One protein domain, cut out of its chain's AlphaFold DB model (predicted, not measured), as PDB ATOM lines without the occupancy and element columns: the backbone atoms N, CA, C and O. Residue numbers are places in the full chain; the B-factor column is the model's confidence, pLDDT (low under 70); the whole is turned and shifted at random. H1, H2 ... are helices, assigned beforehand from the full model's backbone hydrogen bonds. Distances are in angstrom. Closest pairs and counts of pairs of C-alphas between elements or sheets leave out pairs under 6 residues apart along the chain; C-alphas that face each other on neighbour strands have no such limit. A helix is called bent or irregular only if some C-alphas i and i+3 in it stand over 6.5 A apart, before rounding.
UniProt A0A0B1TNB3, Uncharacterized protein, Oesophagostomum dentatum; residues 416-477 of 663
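What this domain is: This is residues 416 to 477 of the 663 residues of an uncharacterized protein of Oesophagostomum dentatum (UniProt A0A0B1TNB3). Two helices, H1 and the longer H2, meet near their ends at a tight turn and open from it as a V with unequal arms, their lines at 48 degrees. H1 makes the shorter arm and H2 the longer one, which gives most of the length; residues 416 to 430 and 447 to 477 stand free. The printed part has 62 residues with two named helices, H1 then H2, and no named strand, and its class is all helix. It is extended, with a radius of gyration of the C-alphas of 19.6 A, and flat, spanning 60 by 34 by 6 A.

How they stand to each other: H1, residues 416 to 436, runs to a tight link of 3 residues, after which comes H2, residues 440 to 476. The two helices touch only at the corner by their link, and only just, with 3 pairs of C-alphas within 8 A. The closest C-alphas are those of Ala 434 and Ile 443, 7.4 A apart. H1 touches H2 with residues 434 to 435 alone, and H2 touches H1 with residues 442 to 443 alone. They run opposite ways at a steep tilt of 48 degrees, and their centres are 25.7 A apart. In H1 every O i to N i+4 pair is within hydrogen-bond range; in H2 31 of 33 are.

Where its parts are: H1 begins at C-alpha 416 (14.583, 23.988, -1.624) and measures 30.6 A from first to last C-alpha. H2 begins at C-alpha 440 (-1.978, 26.148, 29.991), measures 54.5 A and ends at C-alpha 476 (5.503, 69.326, -2.467). H2 is neither bent nor irregular, but only just: C-alphas 454 and 457 are 6.5 A apart.

The domain as a whole: The two C-alphas farthest apart are those of Glu 438 and Ile 477, 60.4 A. The printed part has no cut. The mean pLDDT of the printed part is 70.4; residue 434, residue 437 and residues 456 to 477 are under 70.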
ATOM      1  N   GLN A 416      15.192  22.888  -2.386       81.12
ATOM      2  CA  GLN A 416      14.583  23.988  -1.624       81.12
ATOM      3  C   GLN A 416      13.154  23.651  -1.158       81.12
ATOM      4  O   GLN A 416      12.776  24.002  -0.036       81.12
ATOM      5  N   PHE A 417      12.369  22.936  -1.973       78.81
ATOM      6  CA  PHE A 417      11.029  22.484  -1.588       78.81
ATOM      7  C   PHE A 417      11.090  21.424  -0.477       78.81
ATOM      8  O   PHE A 417      10.415  21.562   0.544       78.81
ATOM      9  N   ARG A 418      11.979  20.430  -0.607       87.19
ATOM     10  CA  ARG A 418      12.209  19.380   0.401       87.19
ATOM     11  C   ARG A 418      12.623  19.963   1.760       87.19
ATOM     12  O   ARG A 418      12.070  19.592   2.796       87.19
ATOM     13  N   GLN A 419      13.527  20.946   1.767       87.06
ATOM     14  CA  GLN A 419      13.954  21.648   2.986       87.06
ATOM     15  C   GLN A 419      12.827  22.476   3.633       87.06
ATOM     16  O   GLN A 419      12.783  22.617   4.864       87.06
ATOM     17  N   LEU A 420      11.894  23.008   2.834       83.56
ATOM     18  CA  LEU A 420      10.700  23.692   3.335       83.56
ATOM     19  C   LEU A 420       9.718  22.702   3.979       83.56
ATOM     20  O   LEU A 420       9.248  22.963   5.089       83.56
ATOM     21  N   GLU A 421       9.460  21.557   3.344       83.56
ATOM     22  CA  GLU A 421       8.585  20.502   3.875       83.56
ATOM     23  C   GLU A 421       9.108  19.924   5.195       83.56
ATOM     24  O   GLU A 421       8.361  19.873   6.176       83.56
ATOM     25  N   GLU A 422      10.404  19.599   5.291       86.31
ATOM     26  CA  GLU A 422      11.015  19.200   6.566       86.31
ATOM     27  C   GLU A 422      10.834  20.269   7.656       86.31
ATOM     28  O   GLU A 422      10.626  19.965   8.832       86.31
ATOM     29  N   THR A 423      10.946  21.547   7.289       82.19
ATOM     30  CA  THR A 423      10.849  22.664   8.236       82.19
ATOM     31  C   THR A 423       9.414  22.867   8.719       82.19
ATOM     32  O   THR A 423       9.200  23.129   9.906       82.19
ATOM     33  N   VAL A 424       8.426  22.656   7.846       81.44
ATOM     34  CA  VAL A 424       7.008  22.588   8.214       81.44
ATOM     35  C   VAL A 424       6.751  21.386   9.129       81.44
ATOM     36  O   VAL A 424       6.158  21.566  10.193       81.44
ATOM     37  N   ALA A 425       7.260  20.194   8.798       85.19
ATOM     38  CA  ALA A 425       7.114  18.988   9.617       85.19
ATOM     39  C   ALA A 425       7.713  19.162  11.028       85.19
ATOM     40  O   ALA A 425       7.032  18.908  12.026       85.19
ATOM     41  N   ARG A 426       8.938  19.700  11.131       80.94
ATOM     42  CA  ARG A 426       9.575  20.071  12.410       80.94
ATOM     43  C   ARG A 426       8.713  21.048  13.217       80.94
ATOM     44  O   ARG A 426       8.577  20.888  14.430       80.94
ATOM     45  N   MET A 427       8.103  22.042  12.568       81.88
ATOM     46  CA  MET A 427       7.236  23.010  13.248       81.88
ATOM     47  C   MET A 427       5.917  22.380  13.731       81.88
ATOM     48  O   MET A 427       5.463  22.698  14.833       81.88
ATOM     49  N   TYR A 428       5.334  21.454  12.962       81.19
ATOM     50  CA  TYR A 428       4.165  20.679  13.386       81.19
ATOM     51  C   TYR A 428       4.466  19.769  14.580       81.19
ATOM     52  O   TYR A 428       3.645  19.714  15.493       81.19
ATOM     53  N   GLU A 429       5.628  19.109  14.636       83.25
ATOM     54  CA  GLU A 429       5.957  18.231  15.769       83.25
ATOM     55  C   GLU A 429       6.244  19.019  17.058       83.25
ATOM     56  O   GLU A 429       5.786  18.636  18.136       83.25
ATOM     57  N   VAL A 430       6.891  20.188  16.960       76.56
ATOM     58  CA  VAL A 430       7.010  21.129  18.093       76.56
ATOM     59  C   VAL A 430       5.626  21.571  18.583       76.56
ATOM     60  O   VAL A 430       5.389  21.632  19.789       76.56
ATOM     61  N   MET A 431       4.690  21.840  17.669       75.19
ATOM     62  CA  MET A 431       3.325  22.239  18.022       75.19
ATOM     63  C   MET A 431       2.516  21.079  18.634       75.19
ATOM     64  O   MET A 431       1.825  21.283  19.629       75.19
ATOM     65  N   ARG A 432       2.657  19.853  18.110       80.19
ATOM     66  CA  ARG A 432       2.076  18.615  18.663       80.19
ATOM     67  C   ARG A 432       2.614  18.325  20.067       80.19
ATOM     68  O   ARG A 432       1.833  18.043  20.971       80.19
ATOM     69  N   THR A 433       3.922  18.462  20.271       78.00
ATOM     70  CA  THR A 433       4.574  18.302  21.581       78.00
ATOM     71  C   THR A 433       4.091  19.363  22.573       78.00
ATOM     72  O   THR A 433       3.738  19.037  23.703       78.00
ATOM     73  N   ALA A 434       3.986  20.625  22.145       69.69
ATOM     74  CA  ALA A 434       3.467  21.711  22.976       69.69
ATOM     75  C   ALA A 434       1.997  21.513  23.396       69.69
ATOM     76  O   ALA A 434       1.631  21.908  24.500       69.69
ATOM     77  N   LEU A 435       1.171  20.898  22.541       74.50
ATOM     78  CA  LEU A 435      -0.228  20.565  22.839       74.50
ATOM     79  C   LEU A 435      -0.380  19.345  23.766       74.50
ATOM     80  O   LEU A 435      -1.388  19.250  24.458       74.50
ATOM     81  N   LYS A 436       0.613  18.445  23.823       78.88
ATOM     82  CA  LYS A 436       0.664  17.332  24.792       78.88
ATOM     83  C   LYS A 436       1.080  17.769  26.206       78.88
ATOM     84  O   LYS A 436       0.911  17.008  27.152       78.88
ATOM     85  N   CYS A 437       1.613  18.979  26.379       65.69
ATOM     86  CA  CYS A 437       1.916  19.534  27.696       65.69
ATOM     87  C   CYS A 437       0.664  20.166  28.326       65.69
ATOM     88  O   CYS A 437       0.270  21.265  27.937       65.69
ATOM     89  N   GLU A 438       0.118  19.554  29.381       74.12
ATOM     90  CA  GLU A 438      -1.042  20.038  30.167       74.12
ATOM     91  C   GLU A 438      -0.780  21.328  30.988       74.12
ATOM     92  O   GLU A 438      -1.369  21.564  32.041       74.12
ATOM     93  N   LYS A 439       0.135  22.192  30.538       80.19
ATOM     94  CA  LYS A 439       0.522  23.440  31.206       80.19
ATOM     95  C   LYS A 439      -0.068  24.627  30.432       80.19
ATOM     96  O   LYS A 439       0.600  25.137  29.529       80.19
ATOM     97  N   PRO A 440      -1.284  25.112  30.767       73.88
ATOM     98  CA  PRO A 440      -1.978  26.148  29.991       73.88
ATOM     99  C   PRO A 440      -1.189  27.462  29.875       73.88
ATOM    100  O   PRO A 440      -1.300  28.164  28.870       73.88
ATOM    101  N   GLU A 441      -0.316  27.761  30.840       74.56
ATOM    102  CA  GLU A 441       0.619  28.889  30.764       74.56
ATOM    103  C   GLU A 441       1.592  28.803  29.579       74.56
ATOM    104  O   GLU A 441       1.889  29.821  28.957       74.56
ATOM    105  N   PHE A 442       2.036  27.605  29.184       77.12
ATOM    106  CA  PHE A 442       2.900  27.442  28.012       77.12
ATOM    107  C   PHE A 442       2.153  27.774  26.712       77.12
ATOM    108  O   PHE A 442       2.672  28.484  25.849       77.12
ATOM    109  N   ILE A 443       0.889  27.350  26.608       74.19
ATOM    110  CA  ILE A 443      -0.001  27.698  25.488       74.19
ATOM    111  C   ILE A 443      -0.269  29.213  25.471       74.19
ATOM    112  O   ILE A 443      -0.248  29.830  24.402       74.19
ATOM    113  N   ARG A 444      -0.446  29.843  26.643       76.25
ATOM    114  CA  ARG A 444      -0.602  31.301  26.784       76.25
ATOM    115  C   ARG A 444       0.637  32.055  26.286       76.25
ATOM    116  O   ARG A 444       0.493  32.972  25.479       76.25
ATOM    117  N   ILE A 445       1.836  31.622  26.688       78.00
ATOM    118  CA  ILE A 445       3.131  32.186  26.263       78.00
ATOM    119  C   ILE A 445       3.377  31.983  24.758       78.00
ATOM    120  O   ILE A 445       3.872  32.891  24.086       78.00
ATOM    121  N   MET A 446       2.997  30.836  24.184       75.81
ATOM    122  CA  MET A 446       3.063  30.625  22.733       75.81
ATOM    123  C   MET A 446       2.107  31.557  21.975       75.81
ATOM    124  O   MET A 446       2.536  32.225  21.029       75.81
ATOM    125  N   ARG A 447       0.836  31.656  22.402       75.50
ATOM    126  CA  ARG A 447      -0.170  32.537  21.779       75.50
ATOM    127  C   ARG A 447       0.293  34.008  21.796       75.50
ATOM    128  O   ARG A 447       0.245  34.658  20.753       75.50
ATOM    129  N   THR A 448       0.826  34.525  22.911       76.50
ATOM    130  CA  THR A 448       1.365  35.904  22.964       76.50
ATOM    131  C   THR A 448       2.613  36.086  22.098       76.50
ATOM    132  O   THR A 448       2.692  37.055  21.341       76.50
ATOM    133  N   THR A 449       3.555  35.137  22.128       74.19
ATOM    134  CA  THR A 449       4.789  35.183  21.320       74.19
ATOM    135  C   THR A 449       4.499  35.215  19.816       74.19
ATOM    136  O   THR A 449       5.184  35.918  19.068       74.19
ATOM    137  N   ILE A 450       3.486  34.479  19.351       76.12
ATOM    138  CA  ILE A 450       3.053  34.482  17.945       76.12
ATOM    139  C   ILE A 450       2.456  35.846  17.568       76.12
ATOM    140  O   ILE A 450       2.844  36.422  16.552       76.12
ATOM    141  N   GLU A 451       1.570  36.406  18.396       74.56
ATOM    142  CA  GLU A 451       0.944  37.704  18.118       74.56
ATOM    143  C   GLU A 451       1.929  38.883  18.178       74.56
ATOM    144  O   GLU A 451       1.840  39.805  17.366       74.56
ATOM    145  N   GLU A 452       2.932  38.854  19.060       79.62
ATOM    146  CA  GLU A 452       4.028  39.829  19.010       79.62
ATOM    147  C   GLU A 452       4.873  39.705  17.739       79.62
ATOM    148  O   GLU A 452       5.232  40.719  17.130       79.62
ATOM    149  N   LYS A 453       5.192  38.474  17.317       73.75
ATOM    150  CA  LYS A 453       5.961  38.226  16.090       73.75
ATOM    151  C   LYS A 453       5.208  38.682  14.838       73.75
ATOM    152  O   LYS A 453       5.856  39.199  13.937       73.75
ATOM    153  N   LYS A 454       3.871  38.590  14.800       73.06
ATOM    154  CA  LYS A 454       3.039  39.168  13.722       73.06
ATOM    155  C   LYS A 454       3.056  40.701  13.713       73.06
ATOM    156  O   LYS A 454       3.114  41.311  12.647       73.06
ATOM    157  N   LYS A 455       3.025  41.347  14.885       72.44
ATOM    158  CA  LYS A 455       2.966  42.820  15.003       72.44
ATOM    159  C   LYS A 455       4.251  43.524  14.551       72.44
ATOM    160  O   LYS A 455       4.170  44.621  14.004       72.44
ATOM    161  N   LYS A 456       5.424  42.913  14.754       62.28
ATOM    162  CA  LYS A 456       6.735  43.521  14.437       62.28
ATOM    163  C   LYS A 456       6.935  43.863  12.942       62.28
ATOM    164  O   LYS A 456       7.171  45.042  12.674       62.28
ATOM    165  N   PRO A 457       6.766  42.949  11.960       52.06
ATOM    166  CA  PRO A 457       6.897  43.293  10.539       52.06
ATOM    167  C   PRO A 457       5.819  44.280  10.065       52.06
ATOM    168  O   PRO A 457       6.117  45.171   9.277       52.06
ATOM    169  N   LEU A 458       4.590  44.191  10.592       49.53
ATOM    170  CA  LEU A 458       3.510  45.143  10.290       49.53
ATOM    171  C   LEU A 458       3.820  46.571  10.761       49.53
ATOM    172  O   LEU A 458       3.469  47.527  10.071       49.53
ATOM    173  N   LYS A 459       4.481  46.733  11.914       52.12
ATOM    174  CA  LYS A 459       4.936  48.044  12.394       52.12
ATOM    175  C   LYS A 459       6.098  48.570  11.545       52.12
ATOM    176  O   LYS A 459       6.008  49.678  11.028       52.12
ATOM    177  N   GLN A 460       7.130  47.752  11.341       48.38
ATOM    178  CA  GLN A 460       8.345  48.149  10.623       48.38
ATOM    179  C   GLN A 460       8.063  48.522   9.157       48.38
ATOM    180  O   GLN A 460       8.589  49.517   8.662       48.38
ATOM    181  N   ARG A 461       7.159  47.789   8.489       48.38
ATOM    182  CA  ARG A 461       6.687  48.099   7.131       48.38
ATOM    183  C   ARG A 461       5.956  49.446   7.063       48.38
ATOM    184  O   ARG A 461       6.287  50.269   6.211       48.38
ATOM    185  N   ARG A 462       5.041  49.716   8.004       49.31
ATOM    186  CA  ARG A 462       4.353  51.016   8.103       49.31
ATOM    187  C   ARG A 462       5.328  52.167   8.338       49.31
ATOM    188  O   ARG A 462       5.139  53.237   7.770       49.31
ATOM    189  N   GLU A 463       6.368  51.967   9.143       52.16
ATOM    190  CA  GLU A 463       7.383  52.993   9.416       52.16
ATOM    191  C   GLU A 463       8.208  53.331   8.158       52.16
ATOM    192  O   GLU A 463       8.437  54.512   7.894       52.16
ATOM    193  N   SER A 464       8.549  52.343   7.316       47.19
ATOM    194  CA  SER A 464       9.177  52.589   6.002       47.19
ATOM    195  C   SER A 464       8.236  53.198   4.953       47.19
ATOM    196  O   SER A 464       8.650  54.060   4.186       47.19
ATOM    197  N   GLU A 465       6.963  52.796   4.915       51.47
ATOM    198  CA  GLU A 465       5.981  53.356   3.971       51.47
ATOM    199  C   GLU A 465       5.645  54.819   4.328       51.47
ATOM    200  O   GLU A 465       5.527  55.677   3.452       51.47
ATOM    201  N   THR A 466       5.585  55.139   5.627       47.66
ATOM    202  CA  THR A 466       5.360  56.509   6.120       47.66
ATOM    203  C   THR A 466       6.553  57.427   5.826       47.66
ATOM    204  O   THR A 466       6.347  58.608   5.551       47.66
ATOM    205  N   SER A 467       7.800  56.932   5.862       56.34
ATOM    206  CA  SER A 467       8.970  57.788   5.618       56.34
ATOM    207  C   SER A 467       9.060  58.256   4.161       56.34
ATOM    208  O   SER A 467       9.275  59.446   3.939       56.34
ATOM    209  N   HIS A 468       8.805  57.383   3.178       54.22
ATOM    210  CA  HIS A 468       8.817  57.769   1.759       54.22
ATOM    211  C   HIS A 468       7.666  58.724   1.409       54.22
ATOM    212  O   HIS A 468       7.892  59.773   0.809       54.22
ATOM    213  N   ALA A 469       6.445  58.424   1.869       55.88
ATOM    214  CA  ALA A 469       5.287  59.290   1.649       55.88
ATOM    215  C   ALA A 469       5.449  60.676   2.308       55.88
ATOM    216  O   ALA A 469       4.971  61.680   1.780       55.88
ATOM    217  N   ASN A 470       6.151  60.761   3.445       58.50
ATOM    218  CA  ASN A 470       6.517  62.045   4.040       58.50
ATOM    219  C   ASN A 470       7.599  62.775   3.227       58.50
ATOM    220  O   ASN A 470       7.484  63.984   3.058       58.50
ATOM    221  N   VAL A 471       8.615  62.080   2.703       60.09
ATOM    222  CA  VAL A 471       9.662  62.673   1.843       60.09
ATOM    223  C   VAL A 471       9.058  63.340   0.604       60.09
ATOM    224  O   VAL A 471       9.373  64.498   0.337       60.09
ATOM    225  N   GLU A 472       8.149  62.667  -0.102       63.50
ATOM    226  CA  GLU A 472       7.440  63.248  -1.252       63.50
ATOM    227  C   GLU A 472       6.601  64.463  -0.830       63.50
ATOM    228  O   GLU A 472       6.735  65.544  -1.402       63.50
ATOM    229  N   ARG A 473       5.833  64.338   0.257       68.19
ATOM    230  CA  ARG A 473       5.027  65.436   0.810       68.19
ATOM    231  C   ARG A 473       5.859  66.657   1.216       68.19
ATOM    232  O   ARG A 473       5.406  67.780   1.031       68.19
ATOM    233  N   TYR A 474       7.065  66.472   1.757       63.72
ATOM    234  CA  TYR A 474       7.973  67.581   2.078       63.72
ATOM    235  C   TYR A 474       8.559  68.249   0.827       63.72
ATOM    236  O   TYR A 474       8.879  69.433   0.880       63.72
ATOM    237  N   LEU A 475       8.670  67.531  -0.296       63.69
ATOM    238  CA  LEU A 475       9.080  68.097  -1.587       63.69
ATOM    239  C   LEU A 475       7.937  68.846  -2.302       63.69
ATOM    240  O   LEU A 475       8.220  69.685  -3.154       63.69
ATOM    241  N   GLU A 476       6.671  68.587  -1.954       68.44
ATOM    242  CA  GLU A 476       5.503  69.326  -2.467       68.44
ATOM    243  C   GLU A 476       5.252  70.668  -1.752       68.44
ATOM    244  O   GLU A 476       4.676  71.577  -2.352       68.44
ATOM    245  N   ILE A 477       5.672  70.825  -0.490       66.94
ATOM    246  CA  ILE A 477       5.447  72.065   0.275       66.94
ATOM    247  C   ILE A 477       6.213  73.237  -0.369       66.94
ATOM    248  O   ILE A 477       7.340  73.100  -0.855       66.94
TER     249      ILE A 477